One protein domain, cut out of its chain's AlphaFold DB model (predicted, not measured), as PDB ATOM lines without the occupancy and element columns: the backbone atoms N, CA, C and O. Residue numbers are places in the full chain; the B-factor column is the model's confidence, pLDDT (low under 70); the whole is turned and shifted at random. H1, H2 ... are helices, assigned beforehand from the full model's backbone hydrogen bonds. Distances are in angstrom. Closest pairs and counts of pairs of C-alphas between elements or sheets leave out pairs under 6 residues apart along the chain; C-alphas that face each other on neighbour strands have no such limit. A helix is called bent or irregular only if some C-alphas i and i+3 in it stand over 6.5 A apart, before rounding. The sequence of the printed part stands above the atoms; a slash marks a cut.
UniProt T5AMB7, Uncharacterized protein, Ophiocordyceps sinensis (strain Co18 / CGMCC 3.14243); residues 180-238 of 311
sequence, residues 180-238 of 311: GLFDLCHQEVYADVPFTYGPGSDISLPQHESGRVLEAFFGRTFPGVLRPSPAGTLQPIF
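Overview. This is residues 180 to 238 of the 311 residues of an uncharacterized protein of Ophiocordyceps sinensis (strain Co18 / CGMCC 3.14243) (UniProt T5AMB7). Little regular structure is here: two helices, short H1 and longer H2, lie well separated, joined by a wide loop of residues 190 to 205, and after H2 the unnamed residues 222 to 238 fold back into the space between them. Residues 220 to 225 stick out at the far end of H2. The printed part has 59 residues, of which 23 are in the named helices, H1 then H2; the class is all helix, with no named strand. It is only just loose, close to compact, with a radius of gyration of the C-alphas of 12.8 A and spans of 37 by 25 by 16 A.

Arrangement. H1, residues 183 to 189, and H2, residues 206 to 221, are apart. Every O i to N i+4 pair is within hydrogen-bond range in H1, and 10 of 12 are in H2. H2 is irregular: C-alphas 207 and 210 are 7.3 A apart.

Along the chain. H1 begins at C-alpha 183 (-22.717, -28.491, -19.139) and measures 10.0 A from first to last C-alpha. H2 measures 23.4 A, ending at C-alpha 221 (-20.914, -49.757, -31.878).

Size, cuts and confidence. The farthest C-alphas, of Asp 192 and Thr 221, are 37.5 A apart. The link from H1 to H2 is long. The printed part has no cut, and no printed residue is under pLDDT 70.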
ATOM      1  N   GLY A 180     -18.023 -29.217 -22.798       96.56
ATOM      2  CA  GLY A 180     -19.289 -29.929 -23.001       96.56
ATOM      3  C   GLY A 180     -19.651 -30.895 -21.870       96.56
ATOM      4  O   GLY A 180     -20.819 -31.014 -21.514       96.56
ATOM      5  N   LEU A 181     -18.664 -31.528 -21.225       96.00
ATOM      6  CA  LEU A 181     -18.931 -32.590 -20.246       96.00
ATOM      7  C   LEU A 181     -19.477 -32.084 -18.904       96.00
ATOM      8  O   LEU A 181     -20.084 -32.859 -18.168       96.00
ATOM      9  N   PHE A 182     -19.251 -30.812 -18.564       96.25
ATOM     10  CA  PHE A 182     -19.779 -30.214 -17.336       96.25
ATOM     11  C   PHE A 182     -21.118 -29.495 -17.558       96.25
ATOM     12  O   PHE A 182     -21.758 -29.114 -16.586       96.25
ATOM     13  N   ASP A 183     -21.570 -29.345 -18.806       96.00
ATOM     14  CA  ASP A 183     -22.717 -28.491 -19.139       96.00
ATOM     15  C   ASP A 183     -24.011 -28.994 -18.491       96.00
ATOM     16  O   ASP A 183     -24.737 -28.202 -17.898       96.00
ATOM     17  N   LEU A 184     -24.262 -30.308 -18.520       94.81
ATOM     18  CA  LEU A 184     -25.433 -30.902 -17.864       94.81
ATOM     19  C   LEU A 184     -25.411 -30.659 -16.348       94.81
ATOM     20  O   LEU A 184     -26.403 -30.246 -15.762       94.81
ATOM     21  N   CYS A 185     -24.263 -30.880 -15.705       94.88
ATOM     22  CA  CYS A 185     -24.122 -30.659 -14.267       94.88
ATOM     23  C   CYS A 185     -24.296 -29.175 -13.912       94.88
ATOM     24  O   CYS A 185     -24.968 -28.836 -12.942       94.88
ATOM     25  N   HIS A 186     -23.736 -28.278 -14.725       95.75
ATOM     26  CA  HIS A 186     -23.900 -26.842 -14.550       95.75
ATOM     27  C   HIS A 186     -25.367 -26.419 -14.651       95.75
ATOM     28  O   HIS A 186     -25.853 -25.735 -13.755       95.75
ATOM     29  N   GLN A 187     -26.075 -26.879 -15.683       95.88
ATOM     30  CA  GLN A 187     -27.488 -26.564 -15.908       95.88
ATOM     31  C   GLN A 187     -28.387 -27.050 -14.767       95.88
ATOM     32  O   GLN A 187     -29.262 -26.309 -14.330       95.88
ATOM     33  N   GLU A 188     -28.156 -28.262 -14.262       95.88
ATOM     34  CA  GLU A 188     -29.038 -28.876 -13.263       95.88
ATOM     35  C   GLU A 188     -28.690 -28.485 -11.817       95.88
ATOM     36  O   GLU A 188     -29.573 -28.384 -10.967       95.88
ATOM     37  N   VAL A 189     -27.406 -28.265 -11.509       95.56
ATOM     38  CA  VAL A 189     -26.924 -28.130 -10.120       95.56
ATOM     39  C   VAL A 189     -26.378 -26.734  -9.808       95.56
ATOM     40  O   VAL A 189     -26.540 -26.252  -8.684       95.56
ATOM     41  N   TYR A 190     -25.762 -26.063 -10.786       95.75
ATOM     42  CA  TYR A 190     -25.013 -24.811 -10.590       95.75
ATOM     43  C   TYR A 190     -25.510 -23.661 -11.476       95.75
ATOM     44  O   TYR A 190     -24.739 -22.753 -11.798       95.75
ATOM     45  N   ALA A 191     -26.786 -23.670 -11.867       95.00
ATOM     46  CA  ALA A 191     -27.351 -22.669 -12.773       95.00
ATOM     47  C   ALA A 191     -27.213 -21.225 -12.250       95.00
ATOM     48  O   ALA A 191     -27.178 -20.281 -13.037       95.00
ATOM     49  N   ASP A 192     -27.093 -21.038 -10.929       93.06
ATOM     50  CA  ASP A 192     -26.877 -19.737 -10.284       93.06
ATOM     51  C   ASP A 192     -25.429 -19.225 -10.375       93.06
ATOM     52  O   ASP A 192     -25.151 -18.075 -10.026       93.06
ATOM     53  N   VAL A 193     -24.486 -20.060 -10.816       92.19
ATOM     54  CA  VAL A 193     -23.056 -19.748 -10.831       92.19
ATOM     55  C   VAL A 193     -22.585 -19.525 -12.264       92.19
ATOM     56  O   VAL A 193     -22.473 -20.484 -13.022       92.19
ATOM     57  N   PRO A 194     -22.219 -18.296 -12.663       94.44
ATOM     58  CA  PRO A 194     -21.549 -18.088 -13.939       94.44
ATOM     59  C   PRO A 194     -20.217 -18.846 -13.963       94.44
ATOM     60  O   PRO A 194     -19.414 -18.689 -13.038       94.44
ATOM     61  N   PHE A 195     -19.962 -19.616 -15.021       95.94
ATOM     62  CA  PHE A 195     -18.707 -20.346 -15.189       95.94
ATOM     63  C   PHE A 195     -18.154 -20.241 -16.613       95.94
ATOM     64  O   PHE A 195     -18.868 -19.898 -17.556       95.94
ATOM     65  N   THR A 196     -16.869 -20.552 -16.761       97.19
ATOM     66  CA  THR A 196     -16.199 -20.716 -18.050       97.19
ATOM     67  C   THR A 196     -15.314 -21.959 -18.051       97.19
ATOM     68  O   THR A 196     -14.857 -22.446 -17.012       97.19
ATOM     69  N   TYR A 197     -15.051 -22.485 -19.243       97.69
ATOM     70  CA  TYR A 197     -14.033 -23.510 -19.439       97.69
ATOM     71  C   TYR A 197     -12.653 -22.865 -19.545       97.69
ATOM     72  O   TYR A 197     -12.471 -21.905 -20.297       97.69
ATOM     73  N   GLY A 198     -11.676 -23.407 -18.820       96.81
ATOM     74  CA  GLY A 198     -10.289 -22.974 -18.950       96.81
ATOM     75  C   GLY A 198      -9.576 -23.588 -20.163       96.81
ATOM     76  O   GLY A 198     -10.123 -24.461 -20.839       96.81
ATOM     77  N   PRO A 199      -8.319 -23.186 -20.423       95.50
ATOM     78  CA  PRO A 199      -7.538 -23.695 -21.556       95.50
ATOM     79  C   PRO A 199      -7.348 -25.218 -21.539       95.50
ATOM     80  O   PRO A 199      -7.333 -25.850 -22.588       95.50
ATOM     81  N   GLY A 200      -7.268 -25.823 -20.348       94.94
ATOM     82  CA  GLY A 200      -7.116 -27.271 -20.175       94.94
ATOM     83  C   GLY A 200      -8.326 -28.105 -20.614       94.94
ATOM     84  O   GLY A 200      -8.214 -29.327 -20.668       94.94
ATOM     85  N   SER A 201      -9.456 -27.470 -20.931       96.69
ATOM     86  CA  SER A 201     -10.701 -28.117 -21.365       96.69
ATOM     87  C   SER A 201     -10.834 -28.253 -22.884       96.69
ATOM     88  O   SER A 201     -11.851 -28.765 -23.353       96.69
ATOM     89  N   ASP A 202      -9.856 -27.784 -23.661       95.81
ATOM     90  CA  ASP A 202      -9.831 -27.992 -25.110       95.81
ATOM     91  C   ASP A 202      -9.768 -29.490 -25.425       95.81
ATOM     92  O   ASP A 202      -8.829 -30.184 -25.030       95.81
ATOM     93  N   ILE A 203     -10.774 -29.982 -26.152       95.50
ATOM     94  CA  ILE A 203     -10.924 -31.402 -26.461       95.50
ATOM     95  C   ILE A 203      -9.774 -31.964 -27.289       95.50
ATOM     96  O   ILE A 203      -9.673 -33.177 -27.364       95.50
ATOM     97  N   SER A 204      -8.950 -31.139 -27.940       95.25
ATOM     98  CA  SER A 204      -7.809 -31.583 -28.751       95.25
ATOM     99  C   SER A 204      -6.606 -32.006 -27.906       95.25
ATOM    100  O   SER A 204      -5.722 -32.707 -28.399       95.25
ATOM    101  N   LEU A 205      -6.578 -31.630 -26.624       94.88
ATOM    102  CA  LEU A 205      -5.442 -31.903 -25.756       94.88
ATOM    103  C   LEU A 205      -5.292 -33.412 -25.457       94.88
ATOM    104  O   LEU A 205      -6.296 -34.142 -25.424       94.88
ATOM    105  N   PRO A 206      -4.058 -33.900 -25.208       92.75
ATOM    106  CA  PRO A 206      -3.797 -35.323 -24.973       92.75
ATOM    107  C   PRO A 206      -4.585 -35.917 -23.802       92.75
ATOM    108  O   PRO A 206      -5.075 -37.036 -23.896       92.75
ATOM    109  N   GLN A 207      -4.804 -35.166 -22.718       90.38
ATOM    110  CA  GLN A 207      -5.546 -35.673 -21.557       90.38
ATOM    111  C   GLN A 207      -7.017 -36.022 -21.847       90.38
ATOM    112  O   GLN A 207      -7.621 -36.760 -21.072       90.38
ATOM    113  N   HIS A 208      -7.584 -35.513 -22.949       92.38
ATOM    114  CA  HIS A 208      -8.962 -35.791 -23.378       92.38
ATOM    115  C   HIS A 208      -9.042 -36.816 -24.513       92.38
ATOM    116  O   HIS A 208     -10.126 -37.067 -25.039       92.38
ATOM    117  N   GLU A 209      -7.914 -37.422 -24.897       90.81
ATOM    118  CA  GLU A 209      -7.858 -38.453 -25.937       90.81
ATOM    119  C   GLU A 209      -8.803 -39.611 -25.644       90.81
ATOM    120  O   GLU A 209      -9.594 -39.986 -26.507       90.81
ATOM    121  N   SER A 210      -8.801 -40.095 -24.403       87.00
ATOM    122  CA  SER A 210      -9.694 -41.160 -23.947       87.00
ATOM    123  C   SER A 210     -11.165 -40.868 -24.252       87.00
ATOM    124  O   SER A 210     -11.879 -41.760 -24.700       87.00
ATOM    125  N   GLY A 211     -11.611 -39.623 -24.075       89.75
ATOM    126  CA  GLY A 211     -12.980 -39.209 -24.377       89.75
ATOM    127  C   GLY A 211     -13.302 -39.265 -25.872       89.75
ATOM    128  O   GLY A 211     -14.358 -39.771 -26.245       89.75
ATOM    129  N   ARG A 212     -12.375 -38.823 -26.735       90.94
ATOM    130  CA  ARG A 212     -12.538 -38.881 -28.201       90.94
ATOM    131  C   ARG A 212     -12.563 -40.321 -28.712       90.94
ATOM    132  O   ARG A 212     -13.389 -40.670 -29.551       90.94
ATOM    133  N   VAL A 213     -11.670 -41.165 -28.193       88.75
ATOM    134  CA  VAL A 213     -11.622 -42.586 -28.558       88.75
ATOM    135  C   VAL A 213     -12.898 -43.295 -28.093       88.75
ATOM    136  O   VAL A 213     -13.466 -44.083 -28.848       88.75
ATOM    137  N   LEU A 214     -13.391 -42.979 -26.891       87.69
ATOM    138  CA  LEU A 214     -14.636 -43.536 -26.364       87.69
ATOM    139  C   LEU A 214     -15.847 -43.129 -27.213       87.69
ATOM    140  O   LEU A 214     -16.644 -43.988 -27.584       87.69
ATOM    141  N   GLU A 215     -15.969 -41.851 -27.576       90.00
ATOM    142  CA  GLU A 215     -17.031 -41.378 -28.470       90.00
ATOM    143  C   GLU A 215     -16.986 -42.093 -29.829       90.00
ATOM    144  O   GLU A 215     -18.008 -42.594 -30.299       90.00
ATOM    145  N   ALA A 216     -15.800 -42.222 -30.434       89.25
ATOM    146  CA  ALA A 216     -15.625 -42.930 -31.703       89.25
ATOM    147  C   ALA A 216     -15.944 -44.431 -31.594       89.25
ATOM    148  O   ALA A 216     -16.467 -45.033 -32.536       89.25
ATOM    149  N   PHE A 217     -15.632 -45.060 -30.459       87.38
ATOM    150  CA  PHE A 217     -16.031 -46.434 -30.177       87.38
ATOM    151  C   PHE A 217     -17.557 -46.559 -30.133       87.38
ATOM    152  O   PHE A 217     -18.120 -47.313 -30.923       87.38
ATOM    153  N   PHE A 218     -18.248 -45.771 -29.302       87.19
ATOM    154  CA  PHE A 218     -19.708 -45.849 -29.204       87.19
ATOM    155  C   PHE A 218     -20.420 -45.459 -30.504       87.19
ATOM    156  O   PHE A 218     -21.428 -46.075 -30.844       87.19
ATOM    157  N   GLY A 219     -19.886 -44.499 -31.263       89.00
ATOM    158  CA  GLY A 219     -20.421 -44.131 -32.575       89.00
ATOM    159  C   GLY A 219     -20.369 -45.279 -33.589       89.00
ATOM    160  O   GLY A 219     -21.284 -45.422 -34.398       89.00
ATOM    161  N   ARG A 220     -19.336 -46.132 -33.520       88.31
ATOM    162  CA  ARG A 220     -19.223 -47.346 -34.348       88.31
ATOM    163  C   ARG A 220     -20.093 -48.488 -33.832       88.31
ATOM    164  O   ARG A 220     -20.692 -49.193 -34.636       88.31
ATOM    165  N   THR A 221     -20.163 -48.667 -32.515       84.19
ATOM    166  CA  THR A 221     -20.914 -49.757 -31.878       84.19
ATOM    167  C   THR A 221     -22.429 -49.549 -31.969       84.19
ATOM    168  O   THR A 221     -23.172 -50.515 -32.120       84.19
ATOM    169  N   PHE A 222     -22.899 -48.297 -31.926       85.19
ATOM    170  CA  PHE A 222     -24.325 -47.946 -31.943       85.19
ATOM    171  C   PHE A 222     -24.659 -46.939 -33.062       85.19
ATOM    172  O   PHE A 222     -25.079 -45.806 -32.783       85.19
ATOM    173  N   PRO A 223     -24.488 -47.328 -34.341       83.19
ATOM    174  CA  PRO A 223     -24.681 -46.425 -35.467       83.19
ATOM    175  C   PRO A 223     -26.143 -45.966 -35.560       83.19
ATOM    176  O   PRO A 223     -27.072 -46.763 -35.459       83.19
ATOM    177  N   GLY A 224     -26.353 -44.660 -35.742       81.56
ATOM    178  CA  GLY A 224     -27.686 -44.055 -35.868       81.56
ATOM    179  C   GLY A 224     -28.447 -43.854 -34.550       81.56
ATOM    180  O   GLY A 224     -29.474 -43.179 -34.553       81.56
ATOM    181  N   VAL A 225     -27.936 -44.380 -33.430       83.50
ATOM    182  CA  VAL A 225     -28.507 -44.172 -32.086       83.50
ATOM    183  C   VAL A 225     -27.761 -43.062 -31.350       83.50
ATOM    184  O   VAL A 225     -28.391 -42.159 -30.798       83.50
ATOM    185  N   LEU A 226     -26.424 -43.097 -31.363       86.62
ATOM    186  CA  LEU A 226     -25.618 -42.038 -30.766       86.62
ATOM    187  C   LEU A 226     -25.516 -40.848 -31.727       86.62
ATOM    188  O   LEU A 226     -25.032 -40.976 -32.852       86.62
ATOM    189  N   ARG A 227     -25.949 -39.672 -31.267       87.75
ATOM    190  CA  ARG A 227     -25.700 -38.415 -31.978       87.75
ATOM    191  C   ARG A 227     -24.266 -37.957 -31.690       87.75
ATOM    192  O   ARG A 227     -23.886 -37.977 -30.521       87.75
ATOM    193  N   PRO A 228     -23.494 -37.524 -32.704       87.12
ATOM    194  CA  PRO A 228     -22.174 -36.946 -32.473       87.12
ATOM    195  C   PRO A 228     -22.250 -35.727 -31.549       87.12
ATOM    196  O   PRO A 228     -23.205 -34.947 -31.643       87.12
ATOM    197  N   SER A 229     -21.238 -35.532 -30.700       93.00
ATOM    198  CA  SER A 229     -21.122 -34.292 -29.932       93.00
ATOM    199  C   SER A 229     -20.986 -33.079 -30.863       93.00
ATOM    200  O   SER A 229     -20.418 -33.186 -31.957       93.00
ATOM    201  N   PRO A 230     -21.469 -31.892 -30.448       94.56
ATOM    202  CA  PRO A 230     -21.172 -30.648 -31.146       94.56
ATOM    203  C   PRO A 230     -19.665 -30.450 -31.357       94.56
ATOM    204  O   PRO A 230     -18.849 -30.832 -30.512       94.56
ATOM    205  N   ALA A 231     -19.297 -29.808 -32.467       93.81
ATOM    206  CA  ALA A 231     -17.901 -29.581 -32.824       93.81
ATOM    207  C   ALA A 231     -17.127 -28.889 -31.685       93.81
ATOM    208  O   ALA A 231     -17.563 -27.872 -31.144       93.81
ATOM    209  N   GLY A 232     -15.963 -29.441 -31.333       94.69
ATOM    210  CA  GLY A 232     -15.126 -28.909 -30.254       94.69
ATOM    211  C   GLY A 232     -15.614 -29.241 -28.838       94.69
ATOM    212  O   GLY A 232     -15.146 -28.611 -27.888       94.69
ATOM    213  N   THR A 233     -16.539 -30.195 -28.683       96.44
ATOM    214  CA  THR A 233     -17.056 -30.638 -27.379       96.44
ATOM    215  C   THR A 233     -17.066 -32.160 -27.246       96.44
ATOM    216  O   THR A 233     -16.974 -32.873 -28.240       96.44
ATOM    217  N   LEU A 234     -17.187 -32.641 -26.010       95.69
ATOM    218  CA  LEU A 234     -17.551 -34.015 -25.676       95.69
ATOM    219  C   LEU A 234     -18.817 -33.997 -24.815       95.69
ATOM    220  O   LEU A 234     -18.972 -33.116 -23.969       95.69
ATOM    221  N   GLN A 235     -19.696 -34.977 -25.010       93.88
ATOM    222  CA  GLN A 235     -20.945 -35.123 -24.259       93.88
ATOM    223  C   GLN A 235     -20.959 -36.417 -23.430       93.88
ATOM    224  O   GLN A 235     -20.330 -37.407 -23.814       93.88
ATOM    225  N   PRO A 236     -21.661 -36.438 -22.280       92.12
ATOM    226  CA  PRO A 236     -21.839 -37.662 -21.510       92.12
ATOM    227  C   PRO A 236     -22.636 -38.700 -22.316       92.12
ATOM    228  O   PRO A 236     -23.660 -38.388 -22.923       92.12
ATOM    229  N   ILE A 237     -22.175 -39.952 -22.289       89.38
ATOM    230  CA  ILE A 237     -22.853 -41.088 -22.925       89.38
ATOM    231  C   ILE A 237     -23.624 -41.854 -21.851       89.38
ATOM    232  O   ILE A 237     -23.042 -42.309 -20.866       89.38
ATOM    233  N   PHE A 238     -24.928 -42.023 -22.058       89.75
ATOM    234  CA  PHE A 238     -25.797 -42.782 -21.163       89.75
ATOM    235  C   PHE A 238     -26.159 -44.128 -21.783       89.75
ATOM    236  O   PHE A 238     -26.714 -44.194 -22.879       89.75
TER     237      PHE A 238